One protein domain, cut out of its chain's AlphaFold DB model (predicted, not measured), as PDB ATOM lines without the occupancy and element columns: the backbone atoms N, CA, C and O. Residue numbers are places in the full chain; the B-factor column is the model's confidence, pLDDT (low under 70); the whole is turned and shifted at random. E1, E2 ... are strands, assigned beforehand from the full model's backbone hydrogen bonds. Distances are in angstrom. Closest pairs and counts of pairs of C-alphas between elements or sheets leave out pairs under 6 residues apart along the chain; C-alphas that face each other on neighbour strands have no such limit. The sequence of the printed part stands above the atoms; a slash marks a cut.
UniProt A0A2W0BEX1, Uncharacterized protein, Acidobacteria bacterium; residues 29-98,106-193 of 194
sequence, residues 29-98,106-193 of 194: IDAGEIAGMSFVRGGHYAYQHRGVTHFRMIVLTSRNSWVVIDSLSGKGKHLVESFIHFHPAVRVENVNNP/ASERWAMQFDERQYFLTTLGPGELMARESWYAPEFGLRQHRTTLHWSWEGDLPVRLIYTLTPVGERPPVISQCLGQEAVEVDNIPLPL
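What this domain is: This is residues 29 to 98 and 106 to 193 of the 194 residues of an uncharacterized protein of Acidobacteria bacterium (UniProt A0A2W0BEX1). A strongly twisted sheet of eight strands and a smaller sheet of three make a sandwich, two sheets only partly face to face with their strands crossed at 45 degrees; E5, E10 and E9 cover part of one face, and E1, E2 and E3 lie beyond the cover. Over the opposite face lies a small hairpin of E12 and E13. The printed part has 158 residues, with thirteen named strands, E1 to E13 in order along the chain, and no named helix: the class is all strand. The large sheet runs E1 E2 E3 E4 E11 E8 E7 E6 and the small one E5 E10 E9, both antiparallel. The whole is compact and rounded, with a radius of gyration of the C-alphas of 16.3 A and spans of 40 by 37 by 37 A.

How they stand to each other: The largest sheet has, strand beside strand, E1 at residues 29 to 34, E2 at 37 to 44, E3 at 53 to 60, E4 at 66 to 73, E11 at 159 to 167, E8 at 117 to 124, E7 at 109 to 114 and E6 at 91 to 94. From edge to edge its strands' lines turn by 105 degrees. E1 to E4 form a meander, each strand the antiparallel neighbour of the one before; N 57 and O 69 of E3 and E4 are 2.9 A apart, within hydrogen-bond range. E4 and E11 are antiparallel at 175 degrees, with N 68 and O 163 2.8 A apart. In the other sheet, E10, residues 144 to 156, is the inner strand between E5, residues 77 to 85, and E9, residues 128 to 136. N 82 and O 151 of E5 and E10 are 2.9 A apart, as are N 130 and O 150 of E9 and E10. E9 bends by 58 degrees at residue 133. The facing parts of the two sheets are 9.8 A centre to centre; between E6 and E10 the closest C-alphas, of Val 92 and Thr 147, are 7.1 A apart. E12, residues 183 to 186, and E13, residues 189 to 192, form a hairpin, with N 186 and O 189 2.9 A apart. E12 and E4 are only just apart, at 8.3 A.

Where its parts are: E1 begins at C-alpha 29, (-11.867, 20.078, 23.791). E10, the longest strand, runs 36.4 A to C-alpha 156 at (-29.458, 17.501, 43.400). E11 measures 26.6 A and E5 25.8 A. E13 ends at C-alpha 192, (-22.725, 12.276, 23.094).

The domain as a whole: The farthest C-alphas, of Gly 141 and Asn 188, are 47.7 A apart. Residues 99 to 105 are not printed; C-alphas 98 and 106 are 10.5 A apart across this cut. The link E11 to E12 is long, 15 residues. The model's pLDDT is under 70 at residues 97 to 98, 106 to 107 and 178 to 181.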
ATOM      1  N   ILE A  29     -10.922  19.411  24.687       92.12
ATOM      2  CA  ILE A  29     -11.867  20.078  23.791       92.12
ATOM      3  C   ILE A  29     -11.931  19.246  22.514       92.12
ATOM      4  O   ILE A  29     -10.902  18.779  22.022       92.12
ATOM      5  N   ASP A  30     -13.137  19.042  22.015       94.25
ATOM      6  CA  ASP A  30     -13.420  18.284  20.806       94.25
ATOM      7  C   ASP A  30     -14.389  19.080  19.932       94.25
ATOM      8  O   ASP A  30     -15.236  19.815  20.445       94.25
ATOM      9  N   ALA A  31     -14.242  18.977  18.621       95.94
ATOM     10  CA  ALA A  31     -15.087  19.675  17.667       95.94
ATOM     11  C   ALA A  31     -15.206  18.847  16.394       95.94
ATOM     12  O   ALA A  31     -14.286  18.113  16.030       95.94
ATOM     13  N   GLY A  32     -16.328  18.985  15.705       95.62
ATOM     14  CA  GLY A  32     -16.567  18.235  14.485       95.62
ATOM     15  C   GLY A  32     -17.941  18.498  13.907       95.62
ATOM     16  O   GLY A  32     -18.584  19.505  14.206       95.62
ATOM     17  N   GLU A  33     -18.381  17.559  13.081       96.06
ATOM     18  CA  GLU A  33     -19.683  17.583  12.440       96.06
ATOM     19  C   GLU A  33     -20.366  16.224  12.610       96.06
ATOM     20  O   GLU A  33     -19.731  15.181  12.446       96.06
ATOM     21  N   ILE A  34     -21.655  16.227  12.953       92.56
ATOM     22  CA  ILE A  34     -22.498  15.027  13.024       92.56
ATOM     23  C   ILE A  34     -23.808  15.355  12.315       92.56
ATOM     24  O   ILE A  34     -24.501  16.293  12.700       92.56
ATOM     25  N   ALA A  35     -24.150  14.585  11.278       91.81
ATOM     26  CA  ALA A  35     -25.403  14.725  10.529       91.81
ATOM     27  C   ALA A  35     -25.700  16.169  10.051       91.81
ATOM     28  O   ALA A  35     -26.834  16.640  10.137       91.81
ATOM     29  N   GLY A  36     -24.680  16.889   9.564       92.50
ATOM     30  CA  GLY A  36     -24.821  18.273   9.098       92.50
ATOM     31  C   GLY A  36     -24.916  19.320  10.213       92.50
ATOM     32  O   GLY A  36     -25.221  20.479   9.932       92.50
ATOM     33  N   MET A  37     -24.690  18.935  11.473       95.62
ATOM     34  CA  MET A  37     -24.580  19.851  12.607       95.62
ATOM     35  C   MET A  37     -23.121  19.994  13.012       95.62
ATOM     36  O   MET A  37     -22.458  18.998  13.304       95.62
ATOM     37  N   SER A  38     -22.626  21.225  13.084       97.56
ATOM     38  CA  SER A  38     -21.300  21.494  13.638       97.56
ATOM     39  C   SER A  38     -21.380  21.551  15.156       97.56
ATOM     40  O   SER A  38     -22.318  22.130  15.706       97.56
ATOM     41  N   PHE A  39     -20.391  21.005  15.851       96.88
ATOM     42  CA  PHE A  39     -20.334  21.077  17.305       96.88
ATOM     43  C   PHE A  39     -18.932  21.404  17.809       96.88
ATOM     44  O   PHE A  39     -17.920  21.096  17.179       96.88
ATOM     45  N   VAL A  40     -18.892  21.984  19.002       97.06
ATOM     46  CA  VAL A  40     -17.710  22.058  19.858       97.06
ATOM     47  C   VAL A  40     -18.124  21.678  21.270       97.06
ATOM     48  O   VAL A  40     -19.194  22.061  21.742       97.06
ATOM     49  N   ARG A  41     -17.294  20.903  21.958       95.50
ATOM     50  CA  ARG A  41     -17.576  20.410  23.301       95.50
ATOM     51  C   ARG A  41     -16.326  20.351  24.157       95.50
ATOM     52  O   ARG A  41     -15.217  20.187  23.652       95.50
ATOM     53  N   GLY A  42     -16.500  20.479  25.461       93.81
ATOM     54  CA  GLY A  42     -15.402  20.379  26.411       93.81
ATOM     55  C   GLY A  42     -15.870  20.556  27.844       93.81
ATOM     56  O   GLY A  42     -16.899  21.171  28.115       93.81
ATOM     57  N   GLY A  43     -15.092  20.014  28.777       92.75
ATOM     58  CA  GLY A  43     -15.347  20.155  30.206       92.75
ATOM     59  C   GLY A  43     -14.254  20.916  30.936       92.75
ATOM     60  O   GLY A  43     -13.145  21.090  30.433       92.75
ATOM     61  N   HIS A  44     -14.548  21.347  32.157       90.31
ATOM     62  CA  HIS A  44     -13.554  21.898  33.069       90.31
ATOM     63  C   HIS A  44     -13.801  21.466  34.516       90.31
ATOM     64  O   HIS A  44     -14.921  21.181  34.944       90.31
ATOM     65  N   TYR A  45     -12.737  21.515  35.311       91.00
ATOM     66  CA  TYR A  45     -12.701  20.996  36.679       91.00
ATOM     67  C   TYR A  45     -12.624  22.099  37.743       91.00
ATOM     68  O   TYR A  45     -12.206  21.843  38.869       91.00
ATOM     69  N   ALA A  46     -13.027  23.331  37.401       88.75
ATOM     70  CA  ALA A  46     -13.042  24.486  38.310       88.75
ATOM     71  C   ALA A  46     -13.686  24.177  39.676       88.75
ATOM     72  O   ALA A  46     -13.216  24.629  40.719       88.75
ATOM     73  N   TYR A  47     -14.736  23.355  39.663       91.56
ATOM     74  CA  TYR A  47     -15.544  23.012  40.830       91.56
ATOM     75  C   TYR A  47     -15.265  21.604  41.367       91.56
ATOM     76  O   TYR A  47     -16.012  21.110  42.208       91.56
ATOM     77  N   GLN A  48     -14.173  20.956  40.941       90.06
ATOM     78  CA  GLN A  48     -13.862  19.590  41.374       90.06
ATOM     79  C   GLN A  48     -13.656  19.498  42.892       90.06
ATOM     80  O   GLN A  48     -14.029  18.502  43.500       90.06
ATOM     81  N   HIS A  49     -13.134  20.554  43.521       91.69
ATOM     82  CA  HIS A  49     -13.018  20.647  44.981       91.69
ATOM     83  C   HIS A  49     -14.382  20.639  45.702       91.69
ATOM     84  O   HIS A  49     -14.437  20.363  46.895       91.69
ATOM     85  N   ARG A  50     -15.481  20.911  44.983       91.94
ATOM     86  CA  ARG A  50     -16.875  20.772  45.444       91.94
ATOM     87  C   ARG A  50     -17.540  19.486  44.939       91.94
ATOM     88  O   ARG A  50     -18.746  19.330  45.078       91.94
ATOM     89  N   GLY A  51     -16.779  18.588  44.313       93.19
ATOM     90  CA  GLY A  51     -17.300  17.361  43.712       93.19
ATOM     91  C   GLY A  51     -18.109  17.576  42.431       93.19
ATOM     92  O   GLY A  51     -18.877  16.689  42.067       93.19
ATOM     93  N   VAL A  52     -17.954  18.723  41.756       94.56
ATOM     94  CA  VAL A  52     -18.711  19.073  40.542       94.56
ATOM     95  C   VAL A  52     -17.796  19.150  39.323       94.56
ATOM     96  O   VAL A  52     -16.740  19.791  39.359       94.56
ATOM     97  N   THR A  53     -18.225  18.536  38.224       93.06
ATOM     98  CA  THR A  53     -17.624  18.709  36.895       93.06
ATOM     99  C   THR A  53     -18.628  19.390  35.981       93.06
ATOM    100  O   THR A  53     -19.803  19.036  35.979       93.06
ATOM    101  N   HIS A  54     -18.160  20.366  35.205       94.25
ATOM    102  CA  HIS A  54     -18.976  21.054  34.211       94.25
ATOM    103  C   HIS A  54     -18.504  20.667  32.812       94.25
ATOM    104  O   HIS A  54     -17.304  20.721  32.529       94.25
ATOM    105  N   PHE A  55     -19.448  20.297  31.957       93.94
ATOM    106  CA  PHE A  55     -19.257  20.024  30.542       93.94
ATOM    107  C   PHE A  55     -20.197  20.908  29.728       93.94
ATOM    108  O   PHE A  55     -21.381  20.987  30.045       93.94
ATOM    109  N   ARG A  56     -19.677  21.533  28.671       95.94
ATOM    110  CA  ARG A  56     -20.463  22.307  27.713       95.94
ATOM    111  C   ARG A  56     -20.316  21.715  26.323       95.94
ATOM    112  O   ARG A  56     -19.197  21.461  25.878       95.94
ATOM    113  N   MET A  57     -21.432  21.592  25.620       95.94
ATOM    114  CA  MET A  57     -21.475  21.412  24.173       95.94
ATOM    115  C   MET A  57     -22.225  22.584  23.544       95.94
ATOM    116  O   MET A  57     -23.254  23.018  24.055       95.94
ATOM    117  N   ILE A  58     -21.700  23.097  22.438       97.62
ATOM    118  CA  ILE A  58     -22.343  24.101  21.596       97.62
ATOM    119  C   ILE A  58     -22.514  23.478  20.219       97.62
ATOM    120  O   ILE A  58     -21.548  22.973  19.648       97.62
ATOM    121  N   VAL A  59     -23.733  23.524  19.700       97.56
ATOM    122  CA  VAL A  59     -24.122  22.934  18.420       97.56
ATOM    123  C   VAL A  59     -24.693  24.032  17.538       97.56
ATOM    124  O   VAL A  59     -25.540  24.803  17.988       97.56
ATOM    125  N   LEU A  60     -24.250  24.085  16.289       97.88
ATOM    126  CA  LEU A  60     -24.903  24.827  15.221       97.88
ATOM    127  C   LEU A  60     -25.673  23.827  14.363       97.88
ATOM    128  O   LEU A  60     -25.079  22.946  13.739       97.88
ATOM    129  N   THR A  61     -26.998  23.940  14.357       96.06
ATOM    130  CA  THR A  61     -27.851  23.057  13.559       96.06
ATOM    131  C   THR A  61     -27.832  23.459  12.085       96.06
ATOM    132  O   THR A  61     -27.512  24.595  11.732       96.06
ATOM    133  N   SER A  62     -28.281  22.554  11.215       92.50
ATOM    134  CA  SER A  62     -28.463  22.825   9.784       92.50
ATOM    135  C   SER A  62     -29.469  23.947   9.479       92.50
ATOM    136  O   SER A  62     -29.469  24.485   8.376       92.50
ATOM    137  N   ARG A  63     -30.304  24.338  10.456       90.56
ATOM    138  CA  ARG A  63     -31.253  25.467  10.372       90.56
ATOM    139  C   ARG A  63     -30.716  26.757  10.998       90.56
ATOM    140  O   ARG A  63     -31.484  27.655  11.326       90.56
ATOM    141  N   ASN A  64     -29.399  26.846  11.199       93.56
ATOM    142  CA  ASN A  64     -28.729  28.016  11.770       93.56
ATOM    143  C   ASN A  64     -29.206  28.378  13.194       93.56
ATOM    144  O   ASN A  64     -29.122  29.535  13.619       93.56
ATOM    145  N   SER A  65     -29.705  27.384  13.937       95.56
ATOM    146  CA  SER A  65     -30.002  27.526  15.360       95.56
ATOM    147  C   SER A  65     -28.795  27.109  16.181       95.56
ATOM    148  O   SER A  65     -28.162  26.091  15.904       95.56
ATOM    149  N   TRP A  66     -28.518  27.862  17.238       97.50
ATOM    150  CA  TRP A  66     -27.532  27.469  18.235       97.50
ATOM    151  C   TRP A  66     -28.213  26.671  19.338       97.50
ATOM    152  O   TRP A  66     -29.276  27.069  19.812       97.50
ATOM    153  N   VAL A  67     -27.596  25.580  19.775       96.81
ATOM    154  CA  VAL A  67     -27.990  24.828  20.971       96.81
ATOM    155  C   VAL A  67     -26.795  24.789  21.904       96.81
ATOM    156  O   VAL A  67     -25.718  24.340  21.518       96.81
ATOM    157  N   VAL A  68     -26.972  25.269  23.129       97.25
ATOM    158  CA  VAL A  68     -25.954  25.212  24.178       97.25
ATOM    159  C   VAL A  68     -26.443  24.274  25.261       97.25
ATOM    160  O   VAL A  68     -27.535  24.452  25.793       97.25
ATOM    161  N   ILE A  69     -25.630  23.270  25.564       95.38
ATOM    162  CA  ILE A  69     -25.919  22.213  26.527       95.38
ATOM    163  C   ILE A  69     -24.870  22.303  27.625       95.38
ATOM    164  O   ILE A  69     -23.716  21.935  27.399       95.38
ATOM    165  N   ASP A  70     -25.283  22.750  28.805       95.31
ATOM    166  CA  ASP A  70     -24.479  22.669  30.020       95.31
ATOM    167  C   ASP A  70     -24.900  21.437  30.813       95.31
ATOM    168  O   ASP A  70     -26.055  21.310  31.218       95.31
ATOM    169  N   SER A  71     -23.963  20.525  31.046       93.94
ATOM    170  CA  SER A  71     -24.156  19.335  31.869       93.94
ATOM    171  C   SER A  71     -23.249  19.423  33.089       93.94
ATOM    172  O   SER A  71     -22.022  19.487  32.966       93.94
ATOM    173  N   LEU A  72     -23.853  19.418  34.275       94.19
ATOM    174  CA  LEU A  72     -23.136  19.394  35.542       94.19
ATOM    175  C   LEU A  72     -23.313  18.025  36.189       94.19
ATOM    176  O   LEU A  72     -24.434  17.595  36.465       94.19
ATOM    177  N   SER A  73     -22.197  17.346  36.445       92.81
ATOM    178  CA  SER A  73     -22.163  16.063  37.146       92.81
ATOM    179  C   SER A  73     -21.534  16.217  38.525       92.81
ATOM    180  O   SER A  73     -20.686  17.081  38.755       92.81
ATOM    181  N   GLY A  74     -21.973  15.386  39.463       93.00
ATOM    182  CA  GLY A  74     -21.577  15.452  40.863       93.00
ATOM    183  C   GLY A  74     -22.593  14.734  41.739       93.00
ATOM    184  O   GLY A  74     -23.430  13.985  41.237       93.00
ATOM    185  N   LYS A  75     -22.514  14.957  43.048       93.44
ATOM    186  CA  LYS A  75     -23.478  14.433  44.023       93.44
ATOM    187  C   LYS A  75     -23.919  15.536  44.977       93.44
ATOM    188  O   LYS A  75     -23.173  16.488  45.216       93.44
ATOM    189  N   GLY A  76     -25.093  15.335  45.566       94.94
ATOM    190  CA  GLY A  76     -25.677  16.221  46.564       94.94
ATOM    191  C   GLY A  76     -26.319  17.464  45.962       94.94
ATOM    192  O   GLY A  76     -26.345  17.641  44.741       94.94
ATOM    193  N   LYS A  77     -26.811  18.318  46.861       97.06
ATOM    194  CA  LYS A  77     -27.550  19.534  46.543       97.06
ATOM    195  C   LYS A  77     -26.608  20.700  46.262       97.06
ATOM    196  O   LYS A  77     -25.721  20.983  47.067       97.06
ATOM    197  N   HIS A  78     -26.827  21.399  45.153       97.12
ATOM    198  CA  HIS A  78     -26.051  22.575  44.753       97.12
ATOM    199  C   HIS A  78     -26.971  23.702  44.300       97.12
ATOM    200  O   HIS A  78     -28.057  23.456  43.781       97.12
ATOM    201  N   LEU A  79     -26.488  24.934  44.454       97.06
ATOM    202  CA  LEU A  79     -26.961  26.074  43.678       97.06
ATOM    203  C   LEU A  79     -26.152  26.120  42.378       97.06
ATOM    204  O   LEU A  79     -24.925  26.247  42.411       97.06
ATOM    205  N   VAL A  80     -26.839  25.991  41.249       96.44
ATOM    206  CA  VAL A  80     -26.269  26.070  39.906       96.44
ATOM    207  C   VAL A  80     -26.732  27.363  39.260       96.44
ATOM    208  O   VAL A  80     -27.925  27.654  39.210       96.44
ATOM    209  N   GLU A  81     -25.771  28.116  38.732       96.50
ATOM    210  CA  GLU A  81     -26.024  29.389  38.072       96.50
ATOM    211  C   GLU A  81     -25.380  29.404  36.686       96.50
ATOM    212  O   GLU A  81     -24.202  29.071  36.534       96.50
ATOM    213  N   SER A  82     -26.150  29.811  35.677       95.44
ATOM    214  CA  SER A  82     -25.655  30.084  34.328       95.44
ATOM    215  C   SER A  82     -25.942  31.535  33.963       95.44
ATOM    216  O   SER A  82     -26.992  32.087  34.292       95.44
ATOM    217  N   PHE A  83     -24.987  32.176  33.296       96.44
ATOM    218  CA  PHE A  83     -25.067  33.583  32.923       96.44
ATOM    219  C   PHE A  83     -24.909  33.717  31.415       96.44
ATOM    220  O   PHE A  83     -23.900  33.296  30.842       96.44
ATOM    221  N   ILE A  84     -25.895  34.340  30.776       96.38
ATOM    222  CA  ILE A  84     -25.885  34.634  29.345       96.38
ATOM    223  C   ILE A  84     -25.744  36.142  29.204       96.38
ATOM    224  O   ILE A  84     -26.685  36.903  29.430       96.38
ATOM    225  N   HIS A  85     -24.527  36.577  28.901       96.06
ATOM    226  CA  HIS A  85     -24.188  37.986  28.787       96.06
ATOM    227  C   HIS A  85     -24.423  38.479  27.363       96.06
ATOM    228  O   HIS A  85     -23.861  37.929  26.416       96.06
ATOM    229  N   PHE A  86     -25.185  39.558  27.224       95.50
ATOM    230  CA  PHE A  86     -25.445  40.169  25.929       95.50
ATOM    231  C   PHE A  86     -24.550  41.384  25.699       95.50
ATOM    232  O   PHE A  86     -24.167  42.090  26.634       95.50
ATOM    233  N   HIS A  87     -24.204  41.638  24.439       95.81
ATOM    234  CA  HIS A  87     -23.608  42.915  24.065       95.81
ATOM    235  C   HIS A  87     -24.645  44.042  24.277       95.81
ATOM    236  O   HIS A  87     -25.822  43.798  24.013       95.81
ATOM    237  N   PRO A  88     -24.260  45.267  24.697       95.75
ATOM    238  CA  PRO A  88     -25.199  46.377  24.927       95.75
ATOM    239  C   PRO A  88     -26.133  46.712  23.754       95.75
ATOM    240  O   PRO A  88     -27.225  47.229  23.955       95.75
ATOM    241  N   ALA A  89     -25.711  46.413  22.524       95.81
ATOM    242  CA  ALA A  89     -26.522  46.624  21.325       95.81
ATOM    243  C   ALA A  89     -27.630  45.571  21.117       95.81
ATOM    244  O   ALA A  89     -28.467  45.741  20.232       95.81
ATOM    245  N   VAL A  90     -27.634  44.479  21.888       96.94
ATOM    246  CA  VAL A  90     -28.666  43.439  21.806       96.94
ATOM    247  C   VAL A  90     -29.816  43.811  22.735       96.94
ATOM    248  O   VAL A  90     -29.643  43.913  23.950       96.94
ATOM    249  N   ARG A  91     -31.010  43.971  22.167       95.94
ATOM    250  CA  ARG A  91     -32.251  44.119  22.933       95.94
ATOM    251  C   ARG A  91     -32.751  42.740  23.334       95.94
ATOM    252  O   ARG A  91     -32.748  41.837  22.502       95.94
ATOM    253  N   VAL A  92     -33.157  42.582  24.591       95.62
ATOM    254  CA  VAL A  92     -33.615  41.306  25.156       95.62
ATOM    255  C   VAL A  92     -34.926  41.541  25.890       95.62
ATOM    256  O   VAL A  92     -34.974  42.353  26.813       95.62
ATOM    257  N   GLU A  93     -35.975  40.828  25.493       94.19
ATOM    258  CA  GLU A  93     -37.332  41.008  26.015       94.19
ATOM    259  C   GLU A  93     -37.957  39.655  26.364       94.19
ATOM    260  O   GLU A  93     -37.839  38.691  25.608       94.19
ATOM    261  N   ASN A  94     -38.623  39.558  27.517       91.12
ATOM    262  CA  ASN A  94     -39.363  38.352  27.881       91.12
ATOM    263  C   ASN A  94     -40.672  38.319  27.084       91.12
ATOM    264  O   ASN A  94     -41.465  39.255  27.179       91.12
ATOM    265  N   VAL A  95     -40.904  37.253  26.319       89.25
ATOM    266  CA  VAL A  95     -42.100  37.109  25.468       89.25
ATOM    267  C   VAL A  95     -42.979  35.934  25.896       89.25
ATOM    268  O   VAL A  95     -43.801  35.445  25.118       89.25
ATOM    269  N   ASN A  96     -42.812  35.452  27.130       77.31
ATOM    270  CA  ASN A  96     -43.662  34.400  27.672       77.31
ATOM    271  C   ASN A  96     -45.121  34.861  27.741       77.31
ATOM    272  O   ASN A  96     -45.424  35.927  28.273       77.31
ATOM    273  N   ASN A  97     -46.041  34.016  27.269       57.97
ATOM    274  CA  ASN A  97     -47.470  34.230  27.465       57.97
ATOM    275  C   ASN A  97     -47.884  33.680  28.848       57.97
ATOM    276  O   ASN A  97     -47.747  32.473  29.076       57.97
ATOM    277  N   PRO A  98     -48.420  34.507  29.767       50.94
ATOM    278  CA  PRO A  98     -48.858  34.058  31.092       50.94
ATOM    279  C   PRO A  98     -49.920  32.943  31.072       50.94
ATOM    280  O   PRO A  98     -50.046  32.214  32.052       50.94
ATOM    281  N   ALA A 106     -42.075  24.713  31.374       47.81
ATOM    282  CA  ALA A 106     -41.921  26.155  31.195       47.81
ATOM    283  C   ALA A 106     -40.622  26.440  30.422       47.81
ATOM    284  O   ALA A 106     -39.593  26.766  31.003       47.81
ATOM    285  N   SER A 107     -40.667  26.274  29.103       61.88
ATOM    286  CA  SER A 107     -39.665  26.840  28.211       61.88
ATOM    287  C   SER A 107     -39.810  28.351  28.255       61.88
ATOM    288  O   SER A 107     -40.676  28.917  27.587       61.88
ATOM    289  N   GLU A 108     -39.001  29.008  29.083       76.25
ATOM    290  CA  GLU A 108     -38.964  30.457  29.067       76.25
ATOM    291  C   GLU A 108     -38.457  30.930  27.711       76.25
ATOM    292  O   GLU A 108     -37.400  30.502  27.244       76.25
ATOM    293  N   ARG A 109     -39.224  31.820  27.085       88.44
ATOM    294  CA  ARG A 109     -38.949  32.370  25.770       88.44
ATOM    295  C   ARG A 109     -38.627  33.851  25.873       88.44
ATOM    296  O   ARG A 109     -39.421  34.654  26.367       88.44
ATOM    297  N   TRP A 110     -37.478  34.207  25.326       94.44
ATOM    298  CA  TRP A 110     -36.969  35.566  25.278       94.44
ATOM    299  C   TRP A 110     -36.719  35.954  23.823       94.44
ATOM    300  O   TRP A 110     -36.106  35.198  23.071       94.44
ATOM    301  N   ALA A 111     -37.214  37.110  23.398       95.31
ATOM    302  CA  ALA A 111     -36.873  37.683  22.105       95.31
ATOM    303  C   ALA A 111     -35.548  38.437  22.224       95.31
ATOM    304  O   ALA A 111     -35.313  39.155  23.197       95.31
ATOM    305  N   MET A 112     -34.685  38.264  21.231       96.25
ATOM    306  CA  MET A 112     -33.413  38.963  21.121       96.25
ATOM    307  C   MET A 112     -33.350  39.644  19.767       96.25
ATOM    308  O   MET A 112     -33.598  39.003  18.744       96.25
ATOM    309  N   GLN A 113     -32.976  40.917  19.755       96.75
ATOM    310  CA  GLN A 113     -32.782  41.660  18.521       96.75
ATOM    311  C   GLN A 113     -31.435  42.367  18.511       96.75
ATOM    312  O   GLN A 113     -31.074  43.064  19.460       96.75
ATOM    313  N   PHE A 114     -30.717  42.202  17.408       94.00
ATOM    314  CA  PHE A 114     -29.513  42.949  17.093       94.00
ATOM    315  C   PHE A 114     -29.546  43.299  15.611       94.00
ATOM    316  O   PHE A 114     -29.542  42.401  14.768       94.00
ATOM    317  N   ASP A 115     -29.579  44.597  15.316       93.94
ATOM    318  CA  ASP A 115     -29.756  45.101  13.954       93.94
ATOM    319  C   ASP A 115     -31.032  44.509  13.305       93.94
ATOM    320  O   ASP A 115     -32.073  44.383  13.965       93.94
ATOM    321  N   GLU A 116     -30.967  44.089  12.041       94.06
ATOM    322  CA  GLU A 116     -32.066  43.419  11.335       94.06
ATOM    323  C   GLU A 116     -32.271  41.952  11.759       94.06
ATOM    324  O   GLU A 116     -33.190  41.282  11.283       94.06
ATOM    325  N   ARG A 117     -31.435  41.415  12.659       94.75
ATOM    326  CA  ARG A 117     -31.500  40.009  13.073       94.75
ATOM    327  C   ARG A 117     -32.319  39.848  14.341       94.75
ATOM    328  O   ARG A 117     -32.074  40.508  15.352       94.75
ATOM    329  N   GLN A 118     -33.233  38.886  14.312       96.56
ATOM    330  CA  GLN A 118     -34.039  38.508  15.462       96.56
ATOM    331  C   GLN A 118     -33.899  37.018  15.759       96.56
ATOM    332  O   GLN A 118     -33.866  36.185  14.851       96.56
ATOM    333  N   TYR A 119     -33.868  36.689  17.045       96.31
ATOM    334  CA  TYR A 119     -33.784  35.324  17.544       96.31
ATOM    335  C   TYR A 119     -34.729  35.132  18.727       96.31
ATOM    336  O   TYR A 119     -34.983  36.058  19.497       96.31
ATOM    337  N   PHE A 120     -35.184  33.900  18.925       95.12
ATOM    338  CA  PHE A 120     -35.776  33.459  20.179       95.12
ATOM    339  C   PHE A 120     -34.762  32.648  20.974       95.12
ATOM    340  O   PHE A 120     -34.220  31.662  20.468       95.12
ATOM    341  N   LEU A 121     -34.537  33.059  22.219       95.50
ATOM    342  CA  LEU A 121     -33.908  32.228  23.227       95.50
ATOM    343  C   LEU A 121     -34.975  31.410  23.932       95.50
ATOM    344  O   LEU A 121     -35.928  31.979  24.459       95.50
ATOM    345  N   THR A 122     -34.789  30.096  23.964       92.56
ATOM    346  CA  THR A 122     -35.686  29.182  24.676       92.56
ATOM    347  C   THR A 122     -34.873  28.282  25.586       92.56
ATOM    348  O   THR A 122     -33.879  27.712  25.127       92.56
ATOM    349  N   THR A 123     -35.292  28.133  26.840       91.25
ATOM    350  CA  THR A 123     -34.650  27.234  27.805       91.25
ATOM    351  C   THR A 123     -35.330  25.869  27.891       91.25
ATOM    352  O   THR A 123     -36.533  25.713  27.663       91.25
ATOM    353  N   LEU A 124     -34.529  24.865  28.238       89.38
ATOM    354  CA  LEU A 124     -34.938  23.522  28.613       89.38
ATOM    355  C   LEU A 124     -34.055  23.050  29.773       89.38
ATOM    356  O   LEU A 124     -32.840  22.919  29.645       89.38
ATOM    357  N   GLY A 125     -34.674  22.782  30.911       88.94
ATOM    358  CA  GLY A 125     -33.978  22.450  32.149       88.94
ATOM    359  C   GLY A 125     -34.711  23.063  33.336       88.94
ATOM    360  O   GLY A 125     -35.659  23.827  33.142       88.94
ATOM    361  N   PRO A 126     -34.327  22.706  34.564       90.38
ATOM    362  CA  PRO A 126     -34.970  23.252  35.740       90.38
ATOM    363  C   PRO A 126     -34.423  24.649  36.076       90.38
ATOM    364  O   PRO A 126     -33.386  25.073  35.567       90.38
ATOM    365  N   GLY A 127     -35.111  25.349  36.973       90.56
ATOM    366  CA  GLY A 127     -34.716  26.680  37.431       90.56
ATOM    367  C   GLY A 127     -35.478  27.809  36.759       90.56
ATOM    368  O   GLY A 127     -36.344  27.585  35.917       90.56
ATOM    369  N   GLU A 128     -35.142  29.020  37.174       90.75
ATOM    370  CA  GLU A 128     -35.746  30.260  36.702       90.75
ATOM    371  C   GLU A 128     -34.703  31.071  35.936       90.75
ATOM    372  O   GLU A 128     -33.541  31.147  36.358       90.75
ATOM    373  N   LEU A 129     -35.109  31.672  34.819       91.56
ATOM    374  CA  LEU A 129     -34.265  32.560  34.032       91.56
ATOM    375  C   LEU A 129     -34.769  34.000  34.186       91.56
ATOM    376  O   LEU A 129     -35.907  34.340  33.891       91.56
ATOM    377  N   MET A 130     -33.905  34.892  34.658       92.81
ATOM    378  CA  MET A 130     -34.272  36.285  34.912       92.81
ATOM    379  C   MET A 130     -33.330  37.251  34.209       92.81
ATOM    380  O   MET A 130     -32.114  37.068  34.216       92.81
ATOM    381  N   ALA A 131     -33.870  38.344  33.672       94.44
ATOM    382  CA  ALA A 131     -33.051  39.461  33.219       94.44
ATOM    383  C   ALA A 131     -32.460  40.222  34.412       94.44
ATOM    384  O   ALA A 131     -33.149  40.548  35.380       94.44
ATOM    385  N   ARG A 132     -31.166  40.521  34.323       94.56
ATOM    386  CA  ARG A 132     -30.404  41.313  35.285       94.56
ATOM    387  C   ARG A 132     -29.627  42.395  34.554       94.56
ATOM    388  O   ARG A 132     -29.066  42.158  33.481       94.56
ATOM    389  N   GLU A 133     -29.538  43.565  35.171       93.88
ATOM    390  CA  GLU A 133     -28.593  44.586  34.740       93.88
ATOM    391  C   GLU A 133     -27.166  44.168  35.093       93.88
ATOM    392  O   GLU A 133     -26.890  43.602  36.153       93.88
ATOM    393  N   SER A 134     -26.241  44.431  34.180       93.44
ATOM    394  CA  SER A 134     -24.826  44.119  34.347       93.44
ATOM    395  C   SER A 134     -23.967  45.073  33.521       93.44
ATOM    396  O   SER A 134     -24.481  45.917  32.786       93.44
ATOM    397  N   TRP A 135     -22.647  44.927  33.624       94.44
ATOM    398  CA  TRP A 135     -21.688  45.812  32.968       94.44
ATOM    399  C   TRP A 135     -20.941  45.114  31.836       94.44
ATOM    400  O   TRP A 135     -20.502  43.971  31.975       94.44
ATOM    401  N   TYR A 136     -20.747  45.836  30.739       94.06
ATOM    402  CA  TYR A 136     -19.829  45.508  29.656       94.06
ATOM    403  C   TYR A 136     -18.730  46.570  29.614       94.06
ATOM    404  O   TYR A 136     -19.028  47.763  29.624       94.06
ATOM    405  N   ALA A 137     -17.468  46.149  29.601       94.56
ATOM    406  CA  ALA A 137     -16.317  47.045  29.568       94.56
ATOM    407  C   ALA A 137     -15.483  46.741  28.316       94.56
ATOM    408  O   ALA A 137     -14.676  45.811  28.354       94.56
ATOM    409  N   PRO A 138     -15.708  47.450  27.194       91.94
ATOM    410  CA  PRO A 138     -14.968  47.198  25.956       91.94
ATOM    411  C   PRO A 138     -13.501  47.645  26.046       91.94
ATOM    412  O   PRO A 138     -12.650  47.093  25.359       91.94
ATOM    413  N   GLU A 139     -13.203  48.613  26.914       93.62
ATOM    414  CA  GLU A 139     -11.865  49.148  27.159       93.62
ATOM    415  C   GLU A 139     -11.727  49.611  28.616       93.62
ATOM    416  O   GLU A 139     -12.713  49.751  29.349       93.62
ATOM    417  N   PHE A 140     -10.486  49.817  29.064       93.12
ATOM    418  CA  PHE A 140     -10.217  50.213  30.441       93.12
ATOM    419  C   PHE A 140     -10.865  51.564  30.764       93.12
ATOM    420  O   PHE A 140     -10.709  52.536  30.033       93.12
ATOM    421  N   GLY A 141     -11.579  51.628  31.887       92.94
ATOM    422  CA  GLY A 141     -12.262  52.842  32.330       92.94
ATOM    423  C   GLY A 141     -13.635  53.080  31.694       92.94
ATOM    424  O   GLY A 141     -14.394  53.879  32.238       92.94
ATOM    425  N   LEU A 142     -14.014  52.354  30.633       92.69
ATOM    426  CA  LEU A 142     -15.343  52.461  30.028       92.69
ATOM    427  C   LEU A 142     -16.266  51.343  30.524       92.69
ATOM    428  O   LEU A 142     -15.916  50.163  30.489       92.69
ATOM    429  N   ARG A 143     -17.472  51.705  30.972       94.50
ATOM    430  CA  ARG A 143     -18.527  50.758  31.353       94.50
ATOM    431  C   ARG A 143     -19.832  51.125  30.669       94.50
ATOM    432  O   ARG A 143     -20.257  52.273  30.708       94.50
ATOM    433  N   GLN A 144     -20.467  50.128  30.076       95.69
ATOM    434  CA  GLN A 144     -21.758  50.232  29.414       95.69
ATOM    435  C   GLN A 144     -22.741  49.290  30.106       95.69
ATOM    436  O   GLN A 144     -22.376  48.167  30.472       95.69
ATOM    437  N   HIS A 145     -23.980  49.743  30.292       95.00
ATOM    438  CA  HIS A 145     -25.051  48.873  30.765       95.00
ATOM    439  C   HIS A 145     -25.341  47.795  29.719       95.00
ATOM    440  O   HIS A 145     -25.344  48.058  28.516       95.00
ATOM    441  N   ARG A 146     -25.595  46.576  30.187       94.12
ATOM    442  CA  ARG A 146     -26.072  45.467  29.359       94.12
ATOM    443  C   ARG A 146     -27.002  44.553  30.139       94.12
ATOM    444  O   ARG A 146     -26.890  44.422  31.363       94.12
ATOM    445  N   THR A 147     -27.832  43.833  29.403       95.81
ATOM    446  CA  THR A 147     -28.638  42.747  29.952       95.81
ATOM    447  C   THR A 147     -27.798  41.479  30.092       95.81
ATOM    448  O   THR A 147     -27.013  41.118  29.213       95.81
ATOM    449  N   THR A 148     -27.968  40.789  31.213       96.94
ATOM    450  CA  THR A 148     -27.565  39.394  31.390       96.94
ATOM    451  C   THR A 148     -28.805  38.595  31.736       96.94
ATOM    452  O   THR A 148     -29.557  39.006  32.616       96.94
ATOM    453  N   LEU A 149     -29.014  37.457  31.083       96.31
ATOM    454  CA  LEU A 149     -29.982  36.486  31.578       96.31
ATOM    455  C   LEU A 149     -29.273  35.584  32.591       96.31
ATOM    456  O   LEU A 149     -28.250  34.969  32.288       96.31
ATOM    457  N   HIS A 150     -29.785  35.581  33.816       95.94
ATOM    458  CA  HIS A 150     -29.293  34.810  34.951       95.94
ATOM    459  C   HIS A 150     -30.225  33.628  35.167       95.94
ATOM    460  O   HIS A 150     -31.382  33.811  35.541       95.94
ATOM    461  N   TRP A 151     -29.723  32.432  34.886       95.31
ATOM    462  CA  TRP A 151     -30.422  31.180  35.129       95.31
ATOM    463  C   TRP A 151     -29.984  30.635  36.480       95.31
ATOM    464  O   TRP A 151     -28.795  30.372  36.659       95.31
ATOM    465  N   SER A 152     -30.918  30.457  37.411       94.88
ATOM    466  CA  SER A 152     -30.638  29.912  38.740       94.88
ATOM    467  C   SER A 152     -31.490  28.683  39.030       94.88
ATOM    468  O   SER A 152     -32.699  28.669  38.783       94.88
ATOM    469  N   TRP A 153     -30.856  27.647  39.568       95.50
ATOM    470  CA  TRP A 153     -31.519  26.429  40.005       95.50
ATOM    471  C   TRP A 153     -30.847  25.851  41.248       95.50
ATOM    472  O   TRP A 153     -29.623  25.767  41.314       95.50
ATOM    473  N   GLU A 154     -31.643  25.391  42.212       96.88
ATOM    474  CA  GLU A 154     -31.155  24.679  43.392       96.88
ATOM    475  C   GLU A 154     -31.731  23.259  43.435       96.88
ATOM    476  O   GLU A 154     -32.950  23.072  43.406       96.88
ATOM    477  N   GLY A 155     -30.865  22.252  43.543       95.50
ATOM    478  CA  GLY A 155     -31.284  20.853  43.617       95.50
ATOM    479  C   GLY A 155     -30.123  19.867  43.533       95.50
ATOM    480  O   GLY A 155     -28.956  20.255  43.613       95.50
ATOM    481  N   ASP A 156     -30.445  18.581  43.418       95.56
ATOM    482  CA  ASP A 156     -29.458  17.501  43.400       95.56
ATOM    483  C   ASP A 156     -28.845  17.277  42.015       95.56
ATOM    484  O   ASP A 156     -29.550  17.125  41.021       95.56
ATOM    485  N   LEU A 157     -27.516  17.194  41.953       93.94
ATOM    486  CA  LEU A 157     -26.815  16.807  40.727       93.94
ATOM    487  C   LEU A 157     -27.012  15.308  40.405       93.94
ATOM    488  O   LEU A 157     -27.111  14.498  41.331       93.94
ATOM    489  N   PRO A 158     -26.990  14.909  39.114       93.62
ATOM    490  CA  PRO A 158     -26.652  15.714  37.935       93.62
ATOM    491  C   PRO A 158     -27.805  16.581  37.415       93.62
ATOM    492  O   PRO A 158     -28.973  16.220  37.528       93.62
ATOM    493  N   VAL A 159     -27.461  17.692  36.761       92.75
ATOM    494  CA  VAL A 159     -28.433  18.572  36.095       92.75
ATOM    495  C   VAL A 159     -27.949  18.981  34.710       92.75
ATOM    496  O   VAL A 159     -26.744  19.040  34.449       92.75
ATOM    497  N   ARG A 160     -28.903  19.286  33.827       92.38
ATOM    498  CA  ARG A 160     -28.654  19.893  32.519       92.38
ATOM    499  C   ARG A 160     -29.408  21.203  32.384       92.38
ATOM    500  O   ARG A 160     -30.605  21.250  32.664       92.38
ATOM    501  N   LEU A 161     -28.700  22.228  31.927       93.69
ATOM    502  CA  LEU A 161     -29.255  23.520  31.546       93.69
ATOM    503  C   LEU A 161     -29.012  23.690  30.048       93.69
ATOM    504  O   LEU A 161     -27.871  23.797  29.601       93.69
ATOM    505  N   ILE A 162     -30.083  23.647  29.264       94.19
ATOM    506  CA  ILE A 162     -30.014  23.714  27.809       94.19
ATOM    507  C   ILE A 162     -30.720  24.981  27.353       94.19
ATOM    508  O   ILE A 162     -31.837  25.261  27.778       94.19
ATOM    509  N   TYR A 163     -30.103  25.750  26.466       95.06
ATOM    510  CA  TYR A 163     -30.803  26.837  25.793       95.06
ATOM    511  C   TYR A 163     -30.524  26.837  24.303       95.06
ATOM    512  O   TYR A 163     -29.488  26.375  23.826       95.06
ATOM    513  N   THR A 164     -31.486  27.363  23.561       95.75
ATOM    514  CA  THR A 164     -31.420  27.476  22.107       95.75
ATOM    515  C   THR A 164     -31.471  28.934  21.711       95.75
ATOM    516  O   THR A 164     -32.152  29.702  22.379       95.75
ATOM    517  N   LEU A 165     -30.788  29.310  20.633       96.50
ATOM    518  CA  LEU A 165     -30.976  30.584  19.940       96.50
ATOM    519  C   LEU A 165     -31.472  30.243  18.536       96.50
ATOM    520  O   LEU A 165     -30.701  29.770  17.703       96.50
ATOM    521  N   THR A 166     -32.764  30.432  18.294       95.75
ATOM    522  CA  THR A 166     -33.410  30.088  17.018       95.75
ATOM    523  C   THR A 166     -33.722  31.369  16.251       95.75
ATOM    524  O   THR A 166     -34.387  32.233  16.830       95.75
ATOM    525  N   PRO A 167     -33.276  31.533  14.991       96.31
ATOM    526  CA  PRO A 167     -33.678  32.673  14.168       96.31
ATOM    527  C   PRO A 167     -35.205  32.813  14.098       96.31
ATOM    528  O   PRO A 167     -35.931  31.819  14.048       96.31
ATOM    529  N   VAL A 168     -35.721  34.041  14.084       93.25
ATOM    530  CA  VAL A 168     -37.156  34.255  13.834       93.25
ATOM    531  C   VAL A 168     -37.512  33.743  12.435       93.25
ATOM    532  O   VAL A 168     -36.801  34.011  11.473       93.25
ATOM    533  N   GLY A 169     -38.618  33.004  12.334       90.19
ATOM    534  CA  GLY A 169     -39.054  32.343  11.098       90.19
ATOM    535  C   GLY A 169     -38.592  30.890  10.980       90.19
ATOM    536  O   GLY A 169     -39.222  30.118  10.264       90.19
ATOM    537  N   GLU A 170     -37.577  30.485  11.748       92.56
ATOM    538  CA  GLU A 170     -37.128  29.096  11.810       92.56
ATOM    539  C   GLU A 170     -37.866  28.298  12.885       92.56
ATOM    540  O   GLU A 170     -38.293  28.812  13.926       92.56
ATOM    541  N   ARG A 171     -37.991  26.989  12.651       87.00
ATOM    542  CA  ARG A 171     -38.527  26.063  13.653       87.00
ATOM    543  C   ARG A 171     -37.461  25.786  14.728       87.00
ATOM    544  O   ARG A 171     -36.373  25.317  14.368       87.00
ATOM    545  N   PRO A 172     -37.778  25.951  16.031       88.19
ATOM    546  CA  PRO A 172     -36.870  25.580  17.114       88.19
ATOM    547  C   PRO A 172     -36.429  24.115  17.012       88.19
ATOM    548  O   PRO A 172     -37.239  23.266  16.619       88.19
ATOM    549  N   PRO A 173     -35.168  23.797  17.348       90.12
ATOM    550  CA  PRO A 173     -34.722  22.415  17.389       90.12
ATOM    551  C   PRO A 173     -35.516  21.636  18.438       90.12
ATOM    552  O   PRO A 173     -35.807  22.145  19.523       90.12
ATOM    553  N   VAL A 174     -35.884  20.403  18.099       89.75
ATOM    554  CA  VAL A 174     -36.522  19.487  19.048       89.75
ATOM    555  C   VAL A 174     -35.421  18.872  19.894       89.75
ATOM    556  O   VAL A 174     -34.495  18.278  19.351       89.75
ATOM    557  N   ILE A 175     -35.514  19.027  21.211       89.19
ATOM    558  CA  ILE A 175     -34.507  18.517  22.138       89.19
ATOM    559  C   ILE A 175     -35.160  17.493  23.056       89.19
ATOM    560  O   ILE A 175     -36.090  17.823  23.793       89.19
ATOM    561  N   SER A 176     -34.654  16.263  23.022       84.88
ATOM    562  CA  SER A 176     -35.021  15.191  23.948       84.88
ATOM    563  C   SER A 176     -33.866  14.922  24.910       84.88
ATOM    564  O   SER A 176     -32.696  14.850  24.529       84.88
ATOM    565  N   GLN A 177     -34.205  14.777  26.193       75.31
ATOM    566  CA  GLN A 177     -33.262  14.395  27.239       75.31
ATOM    567  C   GLN A 177     -33.863  13.299  28.120       75.31
ATOM    568  O   GLN A 177     -34.978  13.451  28.616       75.31
ATOM    569  N   CYS A 178     -33.093  12.242  28.392       59.97
ATOM    570  CA  CYS A 178     -33.336  11.387  29.553       59.97
ATOM    571  C   CYS A 178     -32.234  11.617  30.592       59.97
ATOM    572  O   CYS A 178     -31.032  11.602  30.288       59.97
ATOM    573  N   LEU A 179     -32.643  11.825  31.842       56.03
ATOM    574  CA  LEU A 179     -31.734  11.818  32.985       56.03
ATOM    575  C   LEU A 179     -31.007  10.464  33.040       56.03
ATOM    576  O   LEU A 179     -31.639   9.415  32.974       56.03
ATOM    577  N   GLY A 180     -29.675  10.498  33.119       58.56
ATOM    578  CA  GLY A 180     -28.827   9.300  33.156       58.56
ATOM    579  C   GLY A 180     -28.337   8.776  31.799       58.56
ATOM    580  O   GLY A 180     -27.492   7.890  31.783       58.56
ATOM    581  N   GLN A 181     -28.799   9.321  30.667       66.69
ATOM    582  CA  GLN A 181     -28.195   9.015  29.363       66.69
ATOM    583  C   GLN A 181     -26.938   9.856  29.122       66.69
ATOM    584  O   GLN A 181     -26.930  11.045  29.418       66.69
ATOM    585  N   GLU A 182     -25.909   9.273  28.513       79.94
ATOM    586  CA  GLU A 182     -24.659   9.948  28.114       79.94
ATOM    587  C   GLU A 182     -24.814  10.801  26.834       79.94
ATOM    588  O   GLU A 182     -23.830  11.130  26.180       79.94
ATOM    589  N   ALA A 183     -26.041  11.151  26.436       85.25
ATOM    590  CA  ALA A 183     -26.321  11.906  25.218       85.25
ATOM    591  C   ALA A 183     -27.512  12.859  25.386       85.25
ATOM    592  O   ALA A 183     -28.382  12.656  26.239       85.25
ATOM    593  N   VAL A 184     -27.543  13.890  24.543       88.50
ATOM    594  CA  VAL A 184     -28.716  14.736  24.283       88.50
ATOM    595  C   VAL A 184     -29.082  14.563  22.822       88.50
ATOM    596  O   VAL A 184     -28.207  14.581  21.962       88.50
ATOM    597  N   GLU A 185     -30.362  14.408  22.529       91.25
ATOM    598  CA  GLU A 185     -30.835  14.346  21.153       91.25
ATOM    599  C   GLU A 185     -31.260  15.734  20.684       91.25
ATOM    600  O   GLU A 185     -32.029  16.421  21.357       91.25
ATOM    601  N   VAL A 186     -30.768  16.137  19.513       91.38
ATOM    602  CA  VAL A 186     -31.149  17.379  18.835       91.38
ATOM    603  C   VAL A 186     -31.700  17.004  17.465       91.38
ATOM    604  O   VAL A 186     -30.998  16.415  16.654       91.38
ATOM    605  N   ASP A 187     -32.977  17.295  17.214       89.31
ATOM    606  CA  ASP A 187     -33.713  16.881  16.010       89.31
ATOM    607  C   ASP A 187     -33.590  15.373  15.697       89.31
ATOM    608  O   ASP A 187     -33.452  14.968  14.542       89.31
ATOM    609  N   ASN A 188     -33.676  14.534  16.735       88.31
ATOM    610  CA  ASN A 188     -33.487  13.072  16.683       88.31
ATOM    611  C   ASN A 188     -32.059  12.619  16.327       88.31
ATOM    612  O   ASN A 188     -31.842  11.446  16.026       88.31
ATOM    613  N   ILE A 189     -31.080  13.525  16.359       90.06
ATOM    614  CA  ILE A 189     -29.663  13.190  16.229       90.06
ATOM    615  C   ILE A 189     -29.060  13.088  17.634       90.06
ATOM    616  O   ILE A 189     -29.027  14.096  18.346       90.06
ATOM    617  N   PRO A 190     -28.584  11.907  18.063       90.94
ATOM    618  CA  PRO A 190     -27.955  11.752  19.367       90.94
ATOM    619  C   PRO A 190     -26.569  12.403  19.374       90.94
ATOM    620  O   PRO A 190     -25.705  12.075  18.560       90.94
ATOM    621  N   LEU A 191     -26.345  13.303  20.328       89.94
ATOM    622  CA  LEU A 191     -25.076  13.985  20.553       89.94
ATOM    623  C   LEU A 191     -24.472  13.527  21.891       89.94
ATOM    624  O   LEU A 191     -25.045  13.814  22.948       89.94
ATOM    625  N   PRO A 192     -23.332  12.811  21.879       87.12
ATOM    626  CA  PRO A 192     -22.725  12.276  23.094       87.12
ATOM    627  C   PRO A 192     -22.111  13.381  23.964       87.12
ATOM    628  O   PRO A 192     -21.423  14.282  23.478       87.12
ATOM    629  N   LEU A 193     -22.310  13.283  25.275       81.31
ATOM    630  CA  LEU A 193     -21.804  14.220  26.283       81.31
ATOM    631  C   LEU A 193     -20.407  13.849  26.821       81.31
ATOM    632  O   LEU A 193     -19.950  14.450  27.795       81.31
TER     633      LEU A 193